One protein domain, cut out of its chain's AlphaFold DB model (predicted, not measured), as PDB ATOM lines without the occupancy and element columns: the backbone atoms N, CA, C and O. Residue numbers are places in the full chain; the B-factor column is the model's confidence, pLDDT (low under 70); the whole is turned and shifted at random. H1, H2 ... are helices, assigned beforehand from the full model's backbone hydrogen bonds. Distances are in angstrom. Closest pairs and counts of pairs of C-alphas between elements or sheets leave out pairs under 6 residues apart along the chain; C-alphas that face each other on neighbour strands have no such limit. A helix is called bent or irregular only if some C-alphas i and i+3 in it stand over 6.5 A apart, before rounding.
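This is residues 7 to 69 of the 191 residues of the protein "Putative inactive lipase" of Rhodococcus sp. PBTS 1 (UniProt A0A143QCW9). The printed part is an open U of five short helices round a largely empty middle: H1, H4 and H5 gather in one arm, with H1 touching H5 and H4 near both, and H2 and H3 make the other arm. The tight link from H1 to H2 and the long stretch of residues 39 to 51, which comes back from H3 to H4, join the two arms. The printed part has 63 residues with five named helices in the order H1, H2, H3, H4, H5 and no named strand; the class is all helix. It is only just compact, close to loose, with a radius of gyration of the C-alphas of 12.5 A, and its C-alphas span 32 by 25 by 19 A.

Find C-alpha 7 at (208.241, 324.453, 233.156), where H1 begins; it holds residues 7 to 15 and is 13.6 A long. H1 is irregular, but only just: C-alphas 11 and 14 are 6.8 A apart. After a tight link of two residues, H2 begins at C-alpha 18 at (207.169, 305.141, 229.634); it holds residues 18 to 27 and is 14.3 A long. H3 follows at residues 32 to 38. Read on through residues 39 to 51, with no named element, to H4, residues 52 to 56. H5 holds residues 59 to 68, runs 14.3 A and ends at C-alpha 68 at (222.006, 328.411, 232.486).

Start at H1, which touches H5; their closest C-alphas, those of Phe 8 and Ile 61, are 5.5 A apart. They stand at a steep tilt of 49 degrees and run opposite ways. H1 and H4 are close but not clearly touching, with the C-alphas of Tyr 15 and Val 55 closest at 6.9 A. H4 and H5 are also close but not clearly touching; look at the C-alphas of Leu 56 and Ala 62, their closest, 5.7 A apart. H1 and H2 are close but not clearly touching, with the C-alphas of Asp 13 and Arg 21 closest at 7.6 A, and run opposite ways at a steep tilt of 42 degrees. H2 and H3 are close but not clearly touching, with the C-alphas of Thr 27 and Asn 35 closest at 6.1 A. They run opposite ways at a steep tilt of 38 degrees, only just beyond shallow. Among the pairs that stay apart are H2 and H5, and H3 and H5. In H2, H3 and H4 every O i to N i+4 pair is within hydrogen-bond range; in H1 3 of 5 are, and in H5 5 of 6.

The two C-alphas farthest apart, those of Leu 37 and Pro 59, are 32.1 A apart. The printed part has no cut. The link from H3 to H4 is long, with 13 residues; the other links are tight. The mean pLDDT of the printed part is 94.1, and no printed residue is under 70.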
ATOM      1  N   GLU A   7     208.510 324.165 234.568       95.88
ATOM      2  CA  GLU A   7     208.241 324.453 233.156       95.88
ATOM      3  C   GLU A   7     209.053 323.527 232.251       95.88
ATOM      4  O   GLU A   7     208.500 322.913 231.344       95.88
ATOM      5  N   PHE A   8     210.347 323.345 232.541       96.81
ATOM      6  CA  PHE A   8     211.182 322.375 231.833       96.81
ATOM      7  C   PHE A   8     210.645 320.950 231.995       96.81
ATOM      8  O   PHE A   8     210.617 320.186 231.033       96.81
ATOM      9  N   ALA A   9     210.225 320.574 233.208       95.88
ATOM     10  CA  ALA A   9     209.677 319.245 233.462       95.88
ATOM     11  C   ALA A   9     208.385 319.004 232.662       95.88
ATOM     12  O   ALA A   9     208.262 317.968 232.015       95.88
ATOM     13  N   ALA A  10     207.469 319.974 232.661       97.12
ATOM     14  CA  ALA A  10     206.223 319.918 231.902       97.12
ATOM     15  C   ALA A  10     206.461 319.913 230.385       97.12
ATOM     16  O   ALA A  10     205.761 319.214 229.661       97.12
ATOM     17  N   ALA A  11     207.463 320.650 229.902       97.62
ATOM     18  CA  ALA A  11     207.832 320.678 228.490       97.62
ATOM     19  C   ALA A  11     208.495 319.378 228.010       97.62
ATOM     20  O   ALA A  11     208.314 318.987 226.858       97.62
ATOM     21  N   LEU A  12     209.262 318.707 228.875       97.25
ATOM     22  CA  LEU A  12     209.933 317.448 228.555       97.25
ATOM     23  C   LEU A  12     208.985 316.242 228.607       97.25
ATOM     24  O   LEU A  12     209.154 315.320 227.814       97.25
ATOM     25  N   ASP A  13     208.012 316.227 229.522       97.12
ATOM     26  CA  ASP A  13     207.161 315.056 229.783       97.12
ATOM     27  C   ASP A  13     206.460 314.469 228.537       97.12
ATOM     28  O   ASP A  13     206.527 313.248 228.354       97.12
ATOM     29  N   PRO A  14     205.901 315.281 227.610       97.25
ATOM     30  CA  PRO A  14     205.308 314.773 226.374       97.25
ATOM     31  C   PRO A  14     206.297 314.040 225.468       97.25
ATOM     32  O   PRO A  14     205.879 313.206 224.666       97.25
ATOM     33  N   TYR A  15     207.596 314.336 225.585       97.88
ATOM     34  CA  TYR A  15     208.644 313.696 224.798       97.88
ATOM     35  C   TYR A  15     209.164 312.398 225.419       97.88
ATOM     36  O   TYR A  15     209.884 311.657 224.754       97.88
ATOM     37  N   LEU A  16     208.827 312.098 226.676       97.75
ATOM     38  CA  LEU A  16     209.292 310.891 227.353       97.75
ATOM     39  C   LEU A  16     208.435 309.676 226.976       97.75
ATOM     40  O   LEU A  16     207.201 309.707 227.025       97.75
ATOM     41  N   THR A  17     209.098 308.559 226.676       98.00
ATOM     42  CA  THR A  17     208.452 307.236 226.671       98.00
ATOM     43  C   THR A  17     208.137 306.801 228.108       98.00
ATOM     44  O   THR A  17     208.633 307.394 229.069       98.00
ATOM     45  N   ASP A  18     207.370 305.723 228.294       97.81
ATOM     46  CA  ASP A  18     207.169 305.141 229.634       97.81
ATOM     47  C   ASP A  18     208.502 304.751 230.285       97.81
ATOM     48  O   ASP A  18     208.732 305.008 231.468       97.81
ATOM     49  N   ARG A  19     209.430 304.219 229.480       96.19
ATOM     50  CA  ARG A  19     210.801 303.926 229.906       96.19
ATOM     51  C   ARG A  19     211.560 305.208 230.275       96.19
ATOM     52  O   ARG A  19     212.318 305.202 231.239       96.19
ATOM     53  N   GLY A  20     211.349 306.302 229.537       96.31
ATOM     54  CA  GLY A  20     211.905 307.627 229.829       96.31
ATOM     55  C   GLY A  20     211.428 308.197 231.163       96.31
ATOM     56  O   GLY A  20     212.237 308.630 231.981       96.31
ATOM     57  N   ARG A  21     210.122 308.125 231.438       96.12
ATOM     58  CA  ARG A  21     209.570 308.510 232.745       96.12
ATOM     59  C   ARG A  21     210.146 307.656 233.873       96.12
ATOM     60  O   ARG A  21     210.551 308.202 234.899       96.12
ATOM     61  N   ALA A  22     210.241 306.341 233.665       95.50
ATOM     62  CA  ALA A  22     210.792 305.418 234.652       95.50
ATOM     63  C   ALA A  22     212.259 305.730 234.987       95.50
ATOM     64  O   ALA A  22     212.595 305.855 236.163       95.50
ATOM     65  N   ILE A  23     213.122 305.933 233.983       94.44
ATOM     66  CA  ILE A  23     214.546 306.205 234.235       94.44
ATOM     67  C   ILE A  23     214.770 307.570 234.892       94.44
ATOM     68  O   ILE A  23     215.634 307.703 235.757       94.44
ATOM     69  N   VAL A  24     213.960 308.581 234.555       93.56
ATOM     70  CA  VAL A  24     214.002 309.888 235.228       93.56
ATOM     71  C   VAL A  24     213.592 309.760 236.697       93.56
ATOM     72  O   VAL A  24     214.205 310.398 237.554       93.56
ATOM     73  N   ALA A  25     212.569 308.960 237.003       93.62
ATOM     74  CA  ALA A  25     212.134 308.717 238.376       93.62
ATOM     75  C   ALA A  25     213.189 307.948 239.188       93.62
ATOM     76  O   ALA A  25     213.476 308.336 240.321       93.62
ATOM     77  N   ASP A  26     213.796 306.923 238.590       93.19
ATOM     78  CA  ASP A  26     214.851 306.101 239.190       93.19
ATOM     79  C   ASP A  26     216.123 306.916 239.484       93.19
ATOM     80  O   ASP A  26     216.603 306.953 240.615       93.19
ATOM     81  N   THR A  27     216.589 307.706 238.510       92.31
ATOM     82  CA  THR A  27     217.787 308.562 238.631       92.31
ATOM     83  C   THR A  27     217.701 309.537 239.815       92.31
ATOM     84  O   THR A  27     218.717 309.905 240.407       92.31
ATOM     85  N   ARG A  28     216.486 309.960 240.199       90.69
ATOM     86  CA  ARG A  28     216.256 310.861 241.346       90.69
ATOM     87  C   ARG A  28     216.505 310.202 242.704       90.69
ATOM     88  O   ARG A  28     216.660 310.931 243.679       90.69
ATOM     89  N   GLN A  29     216.525 308.872 242.770       93.00
ATOM     90  CA  GLN A  29     216.766 308.103 243.996       93.00
ATOM     91  C   GLN A  29     218.239 307.708 244.169       93.00
ATOM     92  O   GLN A  29     218.615 307.153 245.199       93.00
ATOM     93  N   HIS A  30     219.076 308.000 243.176       92.62
ATOM     94  CA  HIS A  30     220.473 307.597 243.132       92.62
ATOM     95  C   HIS A  30     221.427 308.771 243.388       92.62
ATOM     96  O   HIS A  30     221.248 309.884 242.890       92.62
ATOM     97  N   CYS A  31     222.501 308.496 244.129       93.12
ATOM     98  CA  CYS A  31     223.686 309.350 244.195       93.12
ATOM     99  C   CYS A  31     224.506 309.251 242.894       93.12
ATOM    100  O   CYS A  31     224.270 308.378 242.062       93.12
ATOM    101  N   LEU A  32     225.513 310.120 242.728       87.62
ATOM    102  CA  LEU A  32     226.334 310.193 241.507       87.62
ATOM    103  C   LEU A  32     226.880 308.826 241.064       87.62
ATOM    104  O   LEU A  32     226.633 308.417 239.935       87.62
ATOM    105  N   ALA A  33     227.580 308.109 241.948       87.50
ATOM    106  CA  ALA A  33     228.196 306.825 241.605       87.50
ATOM    107  C   ALA A  33     227.158 305.775 241.173       87.50
ATOM    108  O   ALA A  33     227.371 305.054 240.204       87.50
ATOM    109  N   GLN A  34     226.005 305.735 241.847       91.44
ATOM    110  CA  GLN A  34     224.900 304.846 241.483       91.44
ATOM    111  C   GLN A  34     224.331 305.215 240.112       91.44
ATOM    112  O   GLN A  34     224.143 304.338 239.281       91.44
ATOM    113  N   ASN A  35     224.133 306.505 239.836       91.00
ATOM    114  CA  ASN A  35     223.662 306.955 238.529       91.00
ATOM    115  C   ASN A  35     224.641 306.622 237.405       91.00
ATOM    116  O   ASN A  35     224.196 306.196 236.344       91.00
ATOM    117  N   VAL A  36     225.949 306.761 237.624       86.69
ATOM    118  CA  VAL A  36     226.949 306.358 236.626       86.69
ATOM    119  C   VAL A  36     226.848 304.859 236.351       86.69
ATOM    120  O   VAL A  36     226.707 304.468 235.198       86.69
ATOM    121  N   LEU A  37     226.853 304.024 237.394       87.88
ATOM    122  CA  LEU A  37     226.838 302.565 237.250       87.88
ATOM    123  C   LEU A  37     225.526 302.028 236.655       87.88
ATOM    124  O   LEU A  37     225.558 301.131 235.815       87.88
ATOM    125  N   SER A  38     224.382 302.584 237.053       88.75
ATOM    126  CA  SER A  38     223.060 302.166 236.567       88.75
ATOM    127  C   SER A  38     222.763 302.636 235.140       88.75
ATOM    128  O   SER A  38     221.853 302.108 234.506       88.75
ATOM    129  N   ASN A  39     223.518 303.614 234.628       88.44
ATOM    130  CA  ASN A  39     223.281 304.233 233.322       88.44
ATOM    131  C   ASN A  39     224.513 304.188 232.404       88.44
ATOM    132  O   ASN A  39     224.626 304.997 231.480       88.44
ATOM    133  N   ILE A  40     225.440 303.246 232.614       85.50
ATOM    134  CA  ILE A  40     226.511 303.007 231.638       85.50
ATOM    135  C   ILE A  40     225.856 302.633 230.300       85.50
ATOM    136  O   ILE A  40     224.888 301.872 230.268       85.50
ATOM    137  N   TRP A  41     226.380 303.171 229.196       83.25
ATOM    138  CA  TRP A  41     225.840 302.967 227.843       83.25
ATOM    139  C   TRP A  41     224.449 303.578 227.627       83.25
ATOM    140  O   TRP A  41     223.682 303.099 226.792       83.25
ATOM    141  N   PHE A  42     224.120 304.636 228.374       88.06
ATOM    142  CA  PHE A  42     222.879 305.382 228.204       88.06
ATOM    143  C   PHE A  42     222.653 305.798 226.741       88.06
ATOM    144  O   PHE A  42     223.462 306.508 226.146       88.06
ATOM    145  N   ASP A  43     221.512 305.391 226.182       91.50
ATOM    146  CA  ASP A  43     221.070 305.770 224.842       91.50
ATOM    147  C   ASP A  43     219.724 306.492 224.927       91.50
ATOM    148  O   ASP A  43     218.671 305.862 225.062       91.50
ATOM    149  N   TYR A  44     219.752 307.824 224.825       91.75
ATOM    150  CA  TYR A  44     218.563 308.675 224.944       91.75
ATOM    151  C   TYR A  44     217.441 308.299 223.962       91.75
ATOM    152  O   TYR A  44     216.271 308.559 224.245       91.75
ATOM    153  N   ARG A  45     217.761 307.656 222.829       94.56
ATOM    154  CA  ARG A  45     216.787 307.287 221.789       94.56
ATOM    155  C   ARG A  45     215.769 306.256 222.271       94.56
ATOM    156  O   ARG A  45     214.672 306.192 221.733       94.56
ATOM    157  N   ALA A  46     216.099 305.473 223.300       94.62
ATOM    158  CA  ALA A  46     215.161 304.535 223.920       94.62
ATOM    159  C   ALA A  46     214.165 305.215 224.887       94.62
ATOM    160  O   ALA A  46     213.186 304.599 225.320       94.62
ATOM    161  N   TYR A  47     214.424 306.470 225.259       96.31
ATOM    162  CA  TYR A  47     213.720 307.186 226.325       96.31
ATOM    163  C   TYR A  47     212.908 308.379 225.812       96.31
ATOM    164  O   TYR A  47     212.021 308.855 226.522       96.31
ATOM    165  N   LEU A  48     213.180 308.826 224.585       97.62
ATOM    166  CA  LEU A  48     212.450 309.889 223.901       97.62
ATOM    167  C   LEU A  48     211.574 309.317 222.782       97.62
ATOM    168  O   LEU A  48     211.968 308.381 222.093       97.62
ATOM    169  N   ASN A  49     210.391 309.893 222.585       97.69
ATOM    170  CA  ASN A  49     209.477 309.554 221.487       97.69
ATOM    171  C   ASN A  49     209.625 310.486 220.264       97.69
ATOM    172  O   ASN A  49     208.861 310.374 219.306       97.69
ATOM    173  N   ALA A  50     210.607 311.388 220.294       96.94
ATOM    174  CA  ALA A  50     210.936 312.324 219.229       96.94
ATOM    175  C   ALA A  50     212.464 312.454 219.071       96.94
ATOM    176  O   ALA A  50     213.200 312.168 220.023       96.94
ATOM    177  N   PRO A  51     212.958 312.910 217.902       96.38
ATOM    178  CA  PRO A  51     214.368 313.244 217.718       96.38
ATOM    179  C   PRO A  51     214.841 314.281 218.739       96.38
ATOM    180  O   PRO A  51     214.098 315.207 219.079       96.38
ATOM    181  N   LEU A  52     216.086 314.153 219.203       96.00
ATOM    182  CA  LEU A  52     216.650 315.026 220.233       96.00
ATOM    183  C   LEU A  52     216.604 316.500 219.816       96.00
ATOM    184  O   LEU A  52     216.317 317.365 220.635       96.00
ATOM    185  N   GLU A  53     216.816 316.788 218.536       96.75
ATOM    186  CA  GLU A  53     216.781 318.134 217.969       96.75
ATOM    187  C   GLU A  53     215.405 318.785 218.142       96.75
ATOM    188  O   GLU A  53     215.321 319.969 218.459       96.75
ATOM    189  N   ALA A  54     214.323 318.012 217.996       96.88
ATOM    190  CA  ALA A  54     212.964 318.504 218.201       96.88
ATOM    191  C   ALA A  54     212.690 318.798 219.683       96.88
ATOM    192  O   ALA A  54     212.072 319.812 220.002       96.88
ATOM    193  N   VAL A  55     213.192 317.946 220.584       97.44
ATOM    194  CA  VAL A  55     213.090 318.154 222.039       97.44
ATOM    195  C   VAL A  55     213.864 319.405 222.461       97.44
ATOM    196  O   VAL A  55     213.335 320.251 223.176       97.44
ATOM    197  N   LEU A  56     215.099 319.565 221.977       96.81
ATOM    198  CA  LEU A  56     215.952 320.718 222.279       96.81
ATOM    199  C   LEU A  56     215.437 322.027 221.667       96.81
ATOM    200  O   LEU A  56     215.724 323.094 222.205       96.81
ATOM    201  N   ALA A  57     214.679 321.958 220.571       97.44
ATOM    202  CA  ALA A  57     214.044 323.115 219.945       97.44
ATOM    203  C   ALA A  57     212.751 323.566 220.650       97.44
ATOM    204  O   ALA A  57     212.242 324.645 220.336       97.44
ATOM    205  N   GLN A  58     212.207 322.781 221.592       97.94
ATOM    206  CA  GLN A  58     211.024 323.195 222.344       97.94
ATOM    207  C   GLN A  58     211.346 324.483 223.137       97.94
ATOM    208  O   GLN A  58     212.379 324.540 223.807       97.94
ATOM    209  N   PRO A  59     210.499 325.533 223.084       97.25
ATOM    210  CA  PRO A  59     210.860 326.858 223.594       97.25
ATOM    211  C   PRO A  59     211.244 326.941 225.076       97.25
ATOM    212  O   PRO A  59     212.147 327.700 225.422       97.25
ATOM    213  N   ASP A  60     210.570 326.215 225.964       96.81
ATOM    214  CA  ASP A  60     210.872 326.201 227.399       96.81
ATOM    215  C   ASP A  60     212.149 325.410 227.695       96.81
ATOM    216  O   ASP A  60     212.948 325.833 228.530       96.81
ATOM    217  N   ILE A  61     212.391 324.311 226.973       97.31
ATOM    218  CA  ILE A  61     213.638 323.542 227.048       97.31
ATOM    219  C   ILE A  61     214.814 324.397 226.565       97.31
ATOM    220  O   ILE A  61     215.789 324.567 227.300       97.31
ATOM    221  N   ALA A  62     214.704 324.990 225.376       96.44
ATOM    222  CA  ALA A  62     215.726 325.857 224.798       96.44
ATOM    223  C   ALA A  62     216.042 327.051 225.712       96.44
ATOM    224  O   ALA A  62     217.210 327.339 225.982       96.44
ATOM    225  N   ARG A  63     215.003 327.709 226.244       94.88
ATOM    226  CA  ARG A  63     215.145 328.817 227.199       94.88
ATOM    227  C   ARG A  63     215.841 328.363 228.475       94.88
ATOM    228  O   ARG A  63     216.835 328.960 228.863       94.88
ATOM    229  N   ALA A  64     215.395 327.266 229.084       95.50
ATOM    230  CA  ALA A  64     215.985 326.760 230.319       95.50
ATOM    231  C   ALA A  64     217.468 326.376 230.161       95.50
ATOM    232  O   ALA A  64     218.243 326.541 231.109       95.50
ATOM    233  N   ILE A  65     217.867 325.859 228.993       94.19
ATOM    234  CA  ILE A  65     219.277 325.604 228.657       94.19
ATOM    235  C   ILE A  65     220.025 326.935 228.506       94.19
ATOM    236  O   ILE A  65     221.072 327.121 229.125       94.19
ATOM    237  N   SER A  66     219.473 327.872 227.727       92.81
ATOM    238  CA  SER A  66     220.068 329.189 227.470       92.81
ATOM    239  C   SER A  66     220.296 329.996 228.752       92.81
ATOM    240  O   SER A  66     221.378 330.546 228.944       92.81
ATOM    241  N   ASP A  67     219.327 330.018 229.666       92.50
ATOM    242  CA  ASP A  67     219.393 330.783 230.920       92.50
ATOM    243  C   ASP A  67     220.545 330.325 231.830       92.50
ATOM    244  O   ASP A  67     221.135 331.121 232.568       92.50
ATOM    245  N   ARG A  68     220.896 329.034 231.747       92.00
ATOM    246  CA  ARG A  68     222.006 328.411 232.486       92.00
ATOM    247  C   ARG A  68     223.348 328.526 231.761       92.00
ATOM    248  O   ARG A  68     224.386 328.266 232.366       92.00
ATOM    249  N   GLY A  69     223.348 328.919 230.489       91.44
ATOM    250  CA  GLY A  69     224.559 329.168 229.720       91.44
ATOM    251  C   GLY A  69     225.343 330.364 230.265       91.44
ATOM    252  O   GLY A  69     224.786 331.429 230.533       91.44
TER     253      GLY A  69